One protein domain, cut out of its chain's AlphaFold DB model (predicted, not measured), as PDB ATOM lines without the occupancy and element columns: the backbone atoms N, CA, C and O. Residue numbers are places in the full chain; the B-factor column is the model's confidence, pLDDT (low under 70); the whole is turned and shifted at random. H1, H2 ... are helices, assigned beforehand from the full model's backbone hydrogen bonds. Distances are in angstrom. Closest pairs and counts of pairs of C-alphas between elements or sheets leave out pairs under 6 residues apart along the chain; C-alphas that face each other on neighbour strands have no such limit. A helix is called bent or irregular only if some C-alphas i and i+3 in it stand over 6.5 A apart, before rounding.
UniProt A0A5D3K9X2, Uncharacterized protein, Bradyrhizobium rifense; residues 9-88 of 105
ATOM      1  N   SER A   9      54.722 -40.570   1.549       88.38
ATOM      2  CA  SER A   9      53.910 -40.294   2.742       88.38
ATOM      3  C   SER A   9      54.034 -38.836   3.189       88.38
ATOM      4  O   SER A   9      53.024 -38.168   3.407       88.38
ATOM      5  N   GLU A  10      55.254 -38.301   3.254       89.00
ATOM      6  CA  GLU A  10      55.479 -36.891   3.597       89.00
ATOM      7  C   GLU A  10      54.885 -35.945   2.547       89.00
ATOM      8  O   GLU A  10      54.381 -34.870   2.884       89.00
ATOM      9  N   TYR A  11      54.922 -36.345   1.274       89.06
ATOM     10  CA  TYR A  11      54.349 -35.565   0.184       89.06
ATOM     11  C   TYR A  11      52.812 -35.568   0.216       89.06
ATOM     12  O   TYR A  11      52.188 -34.526   0.018       89.06
ATOM     13  N   ILE A  12      52.193 -36.703   0.548       89.75
ATOM     14  CA  ILE A  12      50.745 -36.810   0.767       89.75
ATOM     15  C   ILE A  12      50.325 -35.925   1.945       89.75
ATOM     16  O   ILE A  12      49.426 -35.105   1.787       89.75
ATOM     17  N   GLN A  13      51.040 -35.975   3.074       91.88
ATOM     18  CA  GLN A  13      50.769 -35.099   4.224       91.88
ATOM     19  C   GLN A  13      50.961 -33.610   3.897       91.88
ATOM     20  O   GLN A  13      50.339 -32.730   4.499       91.88
ATOM     21  N   LEU A  14      51.872 -33.275   2.980       92.12
ATOM     22  CA  LEU A  14      51.994 -31.911   2.474       92.12
ATOM     23  C   LEU A  14      50.765 -31.518   1.644       92.12
ATOM     24  O   LEU A  14      50.278 -30.396   1.798       92.12
ATOM     25  N   ALA A  15      50.260 -32.425   0.807       92.31
ATOM     26  CA  ALA A  15      49.067 -32.187   0.008       92.31
ATOM     27  C   ALA A  15      47.813 -32.001   0.865       92.31
ATOM     28  O   ALA A  15      47.108 -31.009   0.686       92.31
ATOM     29  N   GLU A  16      47.600 -32.866   1.855       94.25
ATOM     30  CA  GLU A  16      46.498 -32.753   2.820       94.25
ATOM     31  C   GLU A  16      46.527 -31.400   3.538       94.25
ATOM     32  O   GLU A  16      45.561 -30.642   3.483       94.25
ATOM     33  N   ARG A  17      47.683 -31.010   4.094       95.44
ATOM     34  CA  ARG A  17      47.830 -29.708   4.768       95.44
ATOM     35  C   ARG A  17      47.570 -28.516   3.851       95.44
ATOM     36  O   ARG A  17      47.092 -27.484   4.320       95.44
ATOM     37  N   ALA A  18      47.925 -28.608   2.571       94.38
ATOM     38  CA  ALA A  18      47.663 -27.537   1.613       94.38
ATOM     39  C   ALA A  18      46.164 -27.416   1.296       94.38
ATOM     40  O   ALA A  18      45.644 -26.300   1.250       94.38
ATOM     41  N   VAL A  19      45.468 -28.546   1.139       94.38
ATOM     42  CA  VAL A  19      44.013 -28.586   0.935       94.38
ATOM     43  C   VAL A  19      43.276 -28.055   2.166       94.38
ATOM     44  O   VAL A  19      42.394 -27.204   2.026       94.38
ATOM     45  N   ASP A  20      43.677 -28.466   3.370       97.19
ATOM     46  CA  ASP A  20      43.101 -27.972   4.627       97.19
ATOM     47  C   ASP A  20      43.286 -26.462   4.771       97.19
ATOM     48  O   ASP A  20      42.355 -25.723   5.100       97.19
ATOM     49  N   ARG A  21      44.491 -25.970   4.465       95.81
ATOM     50  CA  ARG A  21      44.795 -24.541   4.515       95.81
ATOM     51  C   ARG A  21      43.922 -23.742   3.555       95.81
ATOM     52  O   ARG A  21      43.374 -22.724   3.971       95.81
ATOM     53  N   PHE A  22      43.767 -24.198   2.312       96.44
ATOM     54  CA  PHE A  22      42.872 -23.546   1.358       96.44
ATOM     55  C   PHE A  22      41.417 -23.580   1.841       96.44
ATOM     56  O   PHE A  22      40.716 -22.572   1.763       96.44
ATOM     57  N   SER A  23      40.974 -24.705   2.404       95.25
ATOM     58  CA  SER A  23      39.614 -24.850   2.936       95.25
ATOM     59  C   SER A  23      39.306 -23.801   4.008       95.25
ATOM     60  O   SER A  23      38.200 -23.271   4.042       95.25
ATOM     61  N   LEU A  24      40.300 -23.430   4.820       96.62
ATOM     62  CA  LEU A  24      40.176 -22.381   5.833       96.62
ATOM     63  C   LEU A  24      40.320 -20.963   5.268       96.62
ATOM     64  O   LEU A  24      39.572 -20.069   5.659       96.62
ATOM     65  N   SER A  25      41.305 -20.727   4.399       96.44
ATOM     66  CA  SER A  25      41.666 -19.372   3.967       96.44
ATOM     67  C   SER A  25      40.851 -18.867   2.781       96.44
ATOM     68  O   SER A  25      40.682 -17.657   2.635       96.44
ATOM     69  N   GLN A  26      40.400 -19.776   1.910       94.31
ATOM     70  CA  GLN A  26      39.807 -19.485   0.601       94.31
ATOM     71  C   GLN A  26      40.675 -18.551  -0.270       94.31
ATOM     72  O   GLN A  26      40.183 -17.903  -1.194       94.31
ATOM     73  N   ASN A  27      41.981 -18.470   0.010       93.75
ATOM     74  CA  ASN A  27      42.913 -17.619  -0.721       93.75
ATOM     75  C   ASN A  27      43.384 -18.312  -2.010       93.75
ATOM     76  O   ASN A  27      43.669 -19.510  -2.021       93.75
ATOM     77  N   ILE A  28      43.508 -17.542  -3.093       89.62
ATOM     78  CA  ILE A  28      43.928 -18.047  -4.401       89.62
ATOM     79  C   ILE A  28      45.348 -18.640  -4.400       89.62
ATOM     80  O   ILE A  28      45.583 -19.648  -5.062       89.62
ATOM     81  N   ASP A  29      46.278 -18.094  -3.619       89.69
ATOM     82  CA  ASP A  29      47.647 -18.614  -3.510       89.69
ATOM     83  C   ASP A  29      47.673 -19.982  -2.813       89.69
ATOM     84  O   ASP A  29      48.418 -20.891  -3.198       89.69
ATOM     85  N   ASP A  30      46.816 -20.151  -1.803       90.19
ATOM     86  CA  ASP A  30      46.650 -21.423  -1.103       90.19
ATOM     87  C   ASP A  30      45.968 -22.457  -2.015       90.19
ATOM     88  O   ASP A  30      46.378 -23.620  -2.025       90.19
ATOM     89  N   LEU A  31      45.014 -22.035  -2.858       91.88
ATOM     90  CA  LEU A  31      44.420 -22.882  -3.900       91.88
ATOM     91  C   LEU A  31      45.475 -23.373  -4.897       91.88
ATOM     92  O   LEU A  31      45.553 -24.571  -5.178       91.88
ATOM     93  N   PHE A  32      46.310 -22.472  -5.421       90.69
ATOM     94  CA  PHE A  32      47.385 -22.852  -6.343       90.69
ATOM     95  C   PHE A  32      48.379 -23.803  -5.687       90.69
ATOM     96  O   PHE A  32      48.797 -24.779  -6.313       90.69
ATOM     97  N   THR A  33      48.716 -23.563  -4.419       91.44
ATOM     98  CA  THR A  33      49.573 -24.465  -3.647       91.44
ATOM     99  C   THR A  33      48.942 -25.851  -3.551       91.44
ATOM    100  O   THR A  33      49.610 -26.821  -3.900       91.44
ATOM    101  N   ALA A  34      47.666 -25.949  -3.161       93.12
ATOM    102  CA  ALA A  34      46.931 -27.209  -3.042       93.12
ATOM    103  C   ALA A  34      46.859 -27.982  -4.369       93.12
ATOM    104  O   ALA A  34      47.103 -29.190  -4.394       93.12
ATOM    105  N   ILE A  35      46.597 -27.293  -5.485       93.25
ATOM    106  CA  ILE A  35      46.586 -27.890  -6.829       93.25
ATOM    107  C   ILE A  35      47.971 -28.441  -7.192       93.25
ATOM    108  O   ILE A  35      48.073 -29.587  -7.634       93.25
ATOM    109  N   LEU A  36      49.032 -27.650  -6.995       90.75
ATOM    110  CA  LEU A  36      50.406 -28.029  -7.346       90.75
ATOM    111  C   LEU A  36      50.859 -29.279  -6.595       90.75
ATOM    112  O   LEU A  36      51.341 -30.236  -7.204       90.75
ATOM    113  N   VAL A  37      50.696 -29.290  -5.272       91.19
ATOM    114  CA  VAL A  37      51.118 -30.438  -4.466       91.19
ATOM    115  C   VAL A  37      50.261 -31.661  -4.787       91.19
ATOM    116  O   VAL A  37      50.814 -32.718  -5.056       91.19
ATOM    117  N   THR A  38      48.939 -31.529  -4.913       92.44
ATOM    118  CA  THR A  38      48.064 -32.678  -5.202       92.44
ATOM    119  C   THR A  38      48.347 -33.297  -6.573       92.44
ATOM    120  O   THR A  38      48.377 -34.522  -6.705       92.44
ATOM    121  N   ALA A  39      48.625 -32.479  -7.596       92.12
ATOM    122  CA  ALA A  39      48.974 -32.967  -8.932       92.12
ATOM    123  C   ALA A  39      50.232 -33.855  -8.918       92.12
ATOM    124  O   ALA A  39      50.283 -34.879  -9.606       92.12
ATOM    125  N   HIS A  40      51.230 -33.472  -8.120       90.19
ATOM    126  CA  HIS A  40      52.524 -34.144  -8.052       90.19
ATOM    127  C   HIS A  40      52.576 -35.324  -7.074       90.19
ATOM    128  O   HIS A  40      53.493 -36.137  -7.188       90.19
ATOM    129  N   SER A  41      51.598 -35.494  -6.178       90.62
ATOM    130  CA  SER A  41      51.569 -36.630  -5.238       90.62
ATOM    131  C   SER A  41      51.647 -37.984  -5.946       90.62
ATOM    132  O   SER A  41      52.351 -38.881  -5.486       90.62
ATOM    133  N   PHE A  42      51.004 -38.112  -7.111       90.31
ATOM    134  CA  PHE A  42      51.108 -39.313  -7.942       90.31
ATOM    135  C   PHE A  42      52.537 -39.561  -8.442       90.31
ATOM    136  O   PHE A  42      53.015 -40.690  -8.393       90.31
ATOM    137  N   ASP A  43      53.234 -38.518  -8.907       90.38
ATOM    138  CA  ASP A  43      54.587 -38.659  -9.457       90.38
ATOM    139  C   ASP A  43      55.566 -39.157  -8.368       90.38
ATOM    140  O   ASP A  43      56.414 -40.012  -8.640       90.38
ATOM    141  N   PHE A  44      55.411 -38.681  -7.125       88.06
ATOM    142  CA  PHE A  44      56.192 -39.134  -5.966       88.06
ATOM    143  C   PHE A  44      55.843 -40.563  -5.545       88.06
ATOM    144  O   PHE A  44      56.741 -41.399  -5.432       88.06
ATOM    145  N   PHE A  45      54.551 -40.869  -5.388       89.94
ATOM    146  CA  PHE A  45      54.086 -42.219  -5.062       89.94
ATOM    147  C   PHE A  45      54.559 -43.247  -6.092       89.94
ATOM    148  O   PHE A  45      55.036 -44.325  -5.739       89.94
ATOM    149  N   HIS A  46      54.472 -42.912  -7.378       92.94
ATOM    150  CA  HIS A  46      54.933 -43.784  -8.447       92.94
ATOM    151  C   HIS A  46      56.445 -44.011  -8.376       92.94
ATOM    152  O   HIS A  46      56.901 -45.149  -8.489       92.94
ATOM    153  N   ARG A  47      57.231 -42.948  -8.164       90.44
ATOM    154  CA  ARG A  47      58.691 -43.049  -8.062       90.44
ATOM    155  C   ARG A  47      59.128 -43.949  -6.916       90.44
ATOM    156  O   ARG A  47      60.017 -44.769  -7.122       90.44
ATOM    157  N   GLU A  48      58.507 -43.811  -5.752       90.00
ATOM    158  CA  GLU A  48      58.823 -44.638  -4.588       90.00
ATOM    159  C   GLU A  48      58.465 -46.111  -4.830       90.00
ATOM    160  O   GLU A  48      59.295 -46.989  -4.616       90.00
ATOM    161  N   ASN A  49      57.275 -46.391  -5.370       89.56
ATOM    162  CA  ASN A  49      56.807 -47.769  -5.549       89.56
ATOM    163  C   ASN A  49      57.404 -48.498  -6.761       89.56
ATOM    164  O   ASN A  49      57.474 -49.725  -6.773       89.56
ATOM    165  N   LYS A  50      57.776 -47.773  -7.821       91.50
ATOM    166  CA  LYS A  50      58.274 -48.361  -9.081       91.50
ATOM    167  C   LYS A  50      59.771 -48.156  -9.293       91.50
ATOM    168  O   LYS A  50      60.312 -48.689 -10.258       91.50
ATOM    169  N   GLY A  51      60.431 -47.361  -8.450       91.94
ATOM    170  CA  GLY A  51      61.852 -47.029  -8.581       91.94
ATOM    171  C   GLY A  51      62.191 -46.154  -9.795       91.94
ATOM    172  O   GLY A  51      63.369 -45.959 -10.091       91.94
ATOM    173  N   ARG A  52      61.188 -45.617 -10.508       92.62
ATOM    174  CA  ARG A  52      61.364 -44.767 -11.698       92.62
ATOM    175  C   ARG A  52      60.335 -43.630 -11.763       92.62
ATOM    176  O   ARG A  52      59.225 -43.793 -11.249       92.62
ATOM    177  N   PRO A  53      60.654 -42.498 -12.420       91.50
ATOM    178  CA  PRO A  53      59.678 -41.441 -12.678       91.50
ATOM    179  C   PRO A  53      58.433 -41.964 -13.407       91.50
ATOM    180  O   PRO A  53      58.528 -42.882 -14.224       91.50
ATOM    181  N   ALA A  54      57.277 -41.359 -13.120       91.94
ATOM    182  CA  ALA A  54      56.044 -41.635 -13.847       91.94
ATOM    183  C   ALA A  54      56.134 -41.110 -15.286       91.94
ATOM    184  O   ALA A  54      56.367 -39.914 -15.521       91.94
ATOM    185  N   GLU A  55      55.904 -41.997 -16.244       93.69
ATOM    186  CA  GLU A  55      55.843 -41.677 -17.665       93.69
ATOM    187  C   GLU A  55      54.417 -41.302 -18.076       93.69
ATOM    188  O   GLU A  55      53.463 -41.452 -17.311       93.69
ATOM    189  N   GLU A  56      54.255 -40.792 -19.297       90.75
ATOM    190  CA  GLU A  56      52.942 -40.357 -19.780       90.75
ATOM    191  C   GLU A  56      51.928 -41.508 -19.802       90.75
ATOM    192  O   GLU A  56      50.779 -41.306 -19.432       90.75
ATOM    193  N   ALA A  57      52.348 -42.731 -20.135       92.44
ATOM    194  CA  ALA A  57      51.467 -43.896 -20.104       92.44
ATOM    195  C   ALA A  57      50.935 -44.200 -18.690       92.44
ATOM    196  O   ALA A  57      49.735 -44.421 -18.531       92.44
ATOM    197  N   ASP A  58      51.791 -44.135 -17.659       93.88
ATOM    198  CA  ASP A  58      51.384 -44.349 -16.259       93.88
ATOM    199  C   ASP A  58      50.371 -43.281 -15.820       93.88
ATOM    200  O   ASP A  58      49.380 -43.565 -15.148       93.88
ATOM    201  N   LYS A  59      50.607 -42.038 -16.250       91.44
ATOM    202  CA  LYS A  59      49.754 -40.879 -15.968       91.44
ATOM    203  C   LYS A  59      48.402 -40.993 -16.659       91.44
ATOM    204  O   LYS A  59      47.383 -40.697 -16.044       91.44
ATOM    205  N   GLN A  60      48.373 -41.434 -17.915       91.81
ATOM    206  CA  GLN A  60      47.124 -41.668 -18.639       91.81
ATOM    207  C   GLN A  60      46.323 -42.803 -17.998       91.81
ATOM    208  O   GLN A  60      45.128 -42.628 -17.776       91.81
ATOM    209  N   ALA A  61      46.969 -43.916 -17.636       93.38
ATOM    210  CA  ALA A  61      46.313 -45.024 -16.944       93.38
ATOM    211  C   ALA A  61      45.703 -44.568 -15.610       93.38
ATOM    212  O   ALA A  61      44.507 -44.742 -15.383       93.38
ATOM    213  N   PHE A  62      46.486 -43.871 -14.781       92.50
ATOM    214  CA  PHE A  62      46.001 -43.341 -13.510       92.50
ATOM    215  C   PHE A  62      44.856 -42.336 -13.690       92.50
ATOM    216  O   PHE A  62      43.880 -42.371 -12.944       92.50
ATOM    217  N   GLY A  63      44.934 -41.469 -14.703       92.12
ATOM    218  CA  GLY A  63      43.899 -40.480 -15.002       92.12
ATOM    219  C   GLY A  63      42.613 -41.048 -15.609       92.12
ATOM    220  O   GLY A  63      41.591 -40.364 -15.569       92.12
ATOM    221  N   ILE A  64      42.636 -42.263 -16.167       92.81
ATOM    222  CA  ILE A  64      41.421 -42.985 -16.585       92.81
ATOM    223  C   ILE A  64      40.665 -43.478 -15.350       92.81
ATOM    224  O   ILE A  64      39.450 -43.320 -15.274       92.81
ATOM    225  N   GLU A  65      41.387 -44.031 -14.377       93.00
ATOM    226  CA  GLU A  65      40.813 -44.512 -13.114       93.00
ATOM    227  C   GLU A  65      40.431 -43.360 -12.173       93.00
ATOM    228  O   GLU A  65      39.505 -43.494 -11.377       93.00
ATOM    229  N   ASN A  66      41.108 -42.211 -12.292       92.00
ATOM    230  CA  ASN A  66      40.943 -41.044 -11.424       92.00
ATOM    231  C   ASN A  66      40.724 -39.758 -12.254       92.00
ATOM    232  O   ASN A  66      41.650 -38.951 -12.414       92.00
ATOM    233  N   PRO A  67      39.504 -39.524 -12.781       91.69
ATOM    234  CA  PRO A  67      39.213 -38.368 -13.633       91.69
ATOM    235  C   PRO A  67      39.468 -37.008 -12.962       91.69
ATOM    236  O   PRO A  67      39.948 -36.083 -13.617       91.69
ATOM    237  N   ASP A  68      39.221 -36.883 -11.656       90.50
ATOM    238  CA  ASP A  68      39.434 -35.627 -10.921       90.50
ATOM    239  C   ASP A  68      40.912 -35.245 -10.851       90.50
ATOM    240  O   ASP A  68      41.284 -34.080 -11.013       90.50
ATOM    241  N   TRP A  69      41.793 -36.237 -10.711       91.19
ATOM    242  CA  TRP A  69      43.228 -35.997 -10.770       91.19
ATOM    243  C   TRP A  69      43.657 -35.455 -12.139       91.19
ATOM    244  O   TRP A  69      44.522 -34.580 -12.216       91.19
ATOM    245  N   LYS A  70      43.021 -35.903 -13.230       89.31
ATOM    246  CA  LYS A  70      43.287 -35.368 -14.573       89.31
ATOM    247  C   LYS A  70      42.930 -33.882 -14.661       89.31
ATOM    248  O   LYS A  70      43.700 -33.117 -15.245       89.31
ATOM    249  N   ILE A  71      41.818 -33.467 -14.052       91.62
ATOM    250  CA  ILE A  71      41.412 -32.055 -13.965       91.62
ATOM    251  C   ILE A  71      42.451 -31.257 -13.167       91.62
ATOM    252  O   ILE A  71      42.960 -30.246 -13.650       91.62
ATOM    253  N   ILE A  72      42.843 -31.747 -11.988       91.88
ATOM    254  CA  ILE A  72      43.868 -31.118 -11.138       91.88
ATOM    255  C   ILE A  72      45.192 -30.958 -11.902       91.88
ATOM    256  O   ILE A  72      45.810 -29.890 -11.882       91.88
ATOM    257  N   ARG A  73      45.607 -31.982 -12.656       90.44
ATOM    258  CA  ARG A  73      46.823 -31.944 -13.477       90.44
ATOM    259  C   ARG A  73      46.731 -30.921 -14.611       90.44
ATOM    260  O   ARG A  73      47.712 -30.235 -14.898       90.44
ATOM    261  N   GLN A  74      45.567 -30.784 -15.244       89.94
ATOM    262  CA  GLN A  74      45.334 -29.752 -16.259       89.94
ATOM    263  C   GLN A  74      45.409 -28.341 -15.670       89.94
ATOM    264  O   GLN A  74      46.055 -27.482 -16.271       89.94
ATOM    265  N   LEU A  75      44.826 -28.114 -14.490       89.00
ATOM    266  CA  LEU A  75      44.916 -26.832 -13.783       89.00
ATOM    267  C   LEU A  75      46.369 -26.487 -13.428       89.00
ATOM    268  O   LEU A  75      46.822 -25.376 -13.696       89.00
ATOM    269  N   CYS A  76      47.126 -27.461 -12.918       89.12
ATOM    270  CA  CYS A  76      48.556 -27.323 -12.627       89.12
ATOM    271  C   CYS A  76      49.373 -26.942 -13.880       89.12
ATOM    272  O   CYS A  76      50.156 -25.983 -13.871       89.12
ATOM    273  N   ASN A  77      49.149 -27.645 -14.994       86.38
ATOM    274  CA  ASN A  77      49.806 -27.352 -16.270       86.38
ATOM    275  C   ASN A  77      49.411 -25.971 -16.820       86.38
ATOM    276  O   ASN A  77      50.265 -25.241 -17.323       86.38
ATOM    277  N   GLY A  78      48.131 -25.600 -16.716       83.12
ATOM    278  CA  GLY A  78      47.618 -24.292 -17.121       83.12
ATOM    279  C   GLY A  78      48.245 -23.151 -16.322       83.12
ATOM    280  O   GLY A  78      48.734 -22.194 -16.918       83.12
ATOM    281  N   GLY A  79      48.328 -23.287 -14.995       78.56
ATOM    282  CA  GLY A  79      48.992 -22.314 -14.122       78.56
ATOM    283  C   GLY A  79      50.483 -22.161 -14.434       78.56
ATOM    284  O   GLY A  79      50.993 -21.043 -14.510       78.56
ATOM    285  N   THR A  80      51.170 -23.271 -14.717       75.19
ATOM    286  CA  THR A  80      52.577 -23.245 -15.151       75.19
ATOM    287  C   THR A  80      52.743 -22.465 -16.457       75.19
ATOM    288  O   THR A  80      53.617 -21.606 -16.553       75.19
ATOM    289  N   ARG A  81      51.875 -22.707 -17.447       75.56
ATOM    290  CA  ARG A  81      51.890 -21.980 -18.728       75.56
ATOM    291  C   ARG A  81      51.586 -20.495 -18.554       75.56
ATOM    292  O   ARG A  81      52.323 -19.676 -19.086       75.56
ATOM    293  N   ALA A  82      50.569 -20.144 -17.767       72.62
ATOM    294  CA  ALA A  82      50.219 -18.749 -17.493       72.62
ATOM    295  C   ALA A  82      51.382 -17.985 -16.839       72.62
ATOM    296  O   ALA A  82      51.673 -16.852 -17.220       72.62
ATOM    297  N   ARG A  83      52.105 -18.626 -15.910       66.44
ATOM    298  CA  ARG A  83      53.324 -18.065 -15.314       66.44
ATOM    299  C   ARG A  83      54.422 -17.840 -16.358       66.44
ATOM    300  O   ARG A  83      55.052 -16.789 -16.332       66.44
ATOM    301  N   LEU A  84      54.651 -18.789 -17.266       59.59
ATOM    302  CA  LEU A  84      55.653 -18.650 -18.332       59.59
ATOM    303  C   LEU A  84      55.305 -17.511 -19.304       59.59
ATOM    304  O   LEU A  84      56.176 -16.718 -19.651       59.59
ATOM    305  N   THR A  85      54.025 -17.360 -19.658       57.31
ATOM    306  CA  THR A  85      53.540 -16.225 -20.458       57.31
ATOM    307  C   THR A  85      53.729 -14.891 -19.729       57.31
ATOM    308  O   THR A  85      54.179 -13.925 -20.338       57.31
ATOM    309  N   ALA A  86      53.444 -14.826 -18.423       57.62
ATOM    310  CA  ALA A  86      53.609 -13.608 -17.622       57.62
ATOM    311  C   ALA A  86      55.083 -13.203 -17.419       57.62
ATOM    312  O   ALA A  86      55.380 -12.019 -17.277       57.62
ATOM    313  N   VAL A  87      56.004 -14.172 -17.428       59.47
ATOM    314  CA  VAL A  87      57.461 -13.946 -17.357       59.47
ATOM    315  C   VAL A  87      58.059 -13.628 -18.741       59.47
ATOM    316  O   VAL A  87      59.233 -13.283 -18.844       59.47
ATOM    317  N   GLY A  88      57.241 -13.648 -19.799       46.78
ATOM    318  CA  GLY A  88      57.640 -13.227 -21.137       46.78
ATOM    319  C   GLY A  88      58.512 -14.240 -21.867       46.78
ATOM    320  O   GLY A  88      59.350 -13.818 -22.653       46.78
TER     321      GLY A  88
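What this domain is: This is residues 9 to 88 of the 105 residues of an uncharacterized protein of Bradyrhizobium rifense (UniProt A0A5D3K9X2). A nearly straight but bent helix, H2, lies in the middle of a stack, with H1 folded back beside its first arm, H2a, on one side and H4 crossing that same arm on the other side. The second arm, H2b, runs on past H4, and the short helix H3 lies near H2b and makes an open V with H4, whose far end sticks out with residues 81 to 88. The printed part has 80 residues with four named helices, in the order H1, H2, H3, H4, and no named strand; the class is all helix, with 70 residues in the helices. The whole is only just compact, close to loose, with a radius of gyration of the C-alphas of 13.5 A and spans of 35 by 31 by 21 A.

How they stand to each other: The printed part begins with H1, residues 9 to 25. A tight link of 2 residues joins it to H2, residues 28 to 50, which by its hydrogen bonds was assigned as one helix but is bent: C-alphas 39 and 42 are 6.8 A apart. Its arms are H2a, residues 28 to 39, and H2b, residues 42 to 50, and their lines stand at a shallow tilt of 24 degrees. H1 and H2a form a helical hairpin: they touch, with 18 pairs of C-alphas within 8 A, and run opposite ways at a shallow tilt of 25 degrees. Their closest C-alphas are those of Ala 18 and Ala 34, 4.7 A apart. H1 and H2b are close but not clearly touching; their closest C-alphas are those of Tyr 11 and Phe 44, 7.3 A apart. A tight link of 5 residues follows to H3, residues 56 to 65, and H2b and H3 are near each other, with 7 pairs of C-alphas within 10 A. A tight link of 1 residue leads on to H4, residues 67 to 86. H3 and H4 are close but not clearly touching, the closest C-alphas being those of Gly 63 and Lys 70, 5.2 A apart; they run opposite ways at a steep tilt of 48 degrees. H4 touches H2a, with 12 pairs of C-alphas within 8 A, and the two run opposite ways at a steep tilt of 56 degrees. Their closest C-alphas are those of Ala 39 and Arg 73, 5.1 A apart. H1 is apart from H3 and from H4, H2a is apart from H3, and H2b is apart from H4. In H1, H2a, H2b, H3 and H4 every pair of O i and N i+4 is within hydrogen-bond range.

Where its parts are: H1 begins with C-alpha 9 at (53.910, -40.294, 2.742) and measures 24.3 A from its first to its last C-alpha. H2a measures 16.4 A and ends with C-alpha 39 at (48.974, -32.967, -8.932). H2b measures 11.6 A from Phe 42 to Lys 50, and residues 40 and 41 belong to neither arm. H3 measures 14.5 A from Glu 56 to Glu 65. H4 measures 28.9 A from Pro 67 to Ala 86, where C-alpha 86 is at (53.609, -13.608, -17.622).

The domain as a whole: The two C-alphas farthest apart are those of Asn 49 and Gly 88, 37.9 A. Residues 24 to 29 stand free, and so do residues 81 to 88, of which 81 to 86 belong to H4. Without these stretches the body has 66 residues and spans 31 by 25 by 21 A. The printed part has no cut and no long link. The mean pLDDT of the printed part is 88.4, and the model's confidence is low, under 70, at residues 83 to 88.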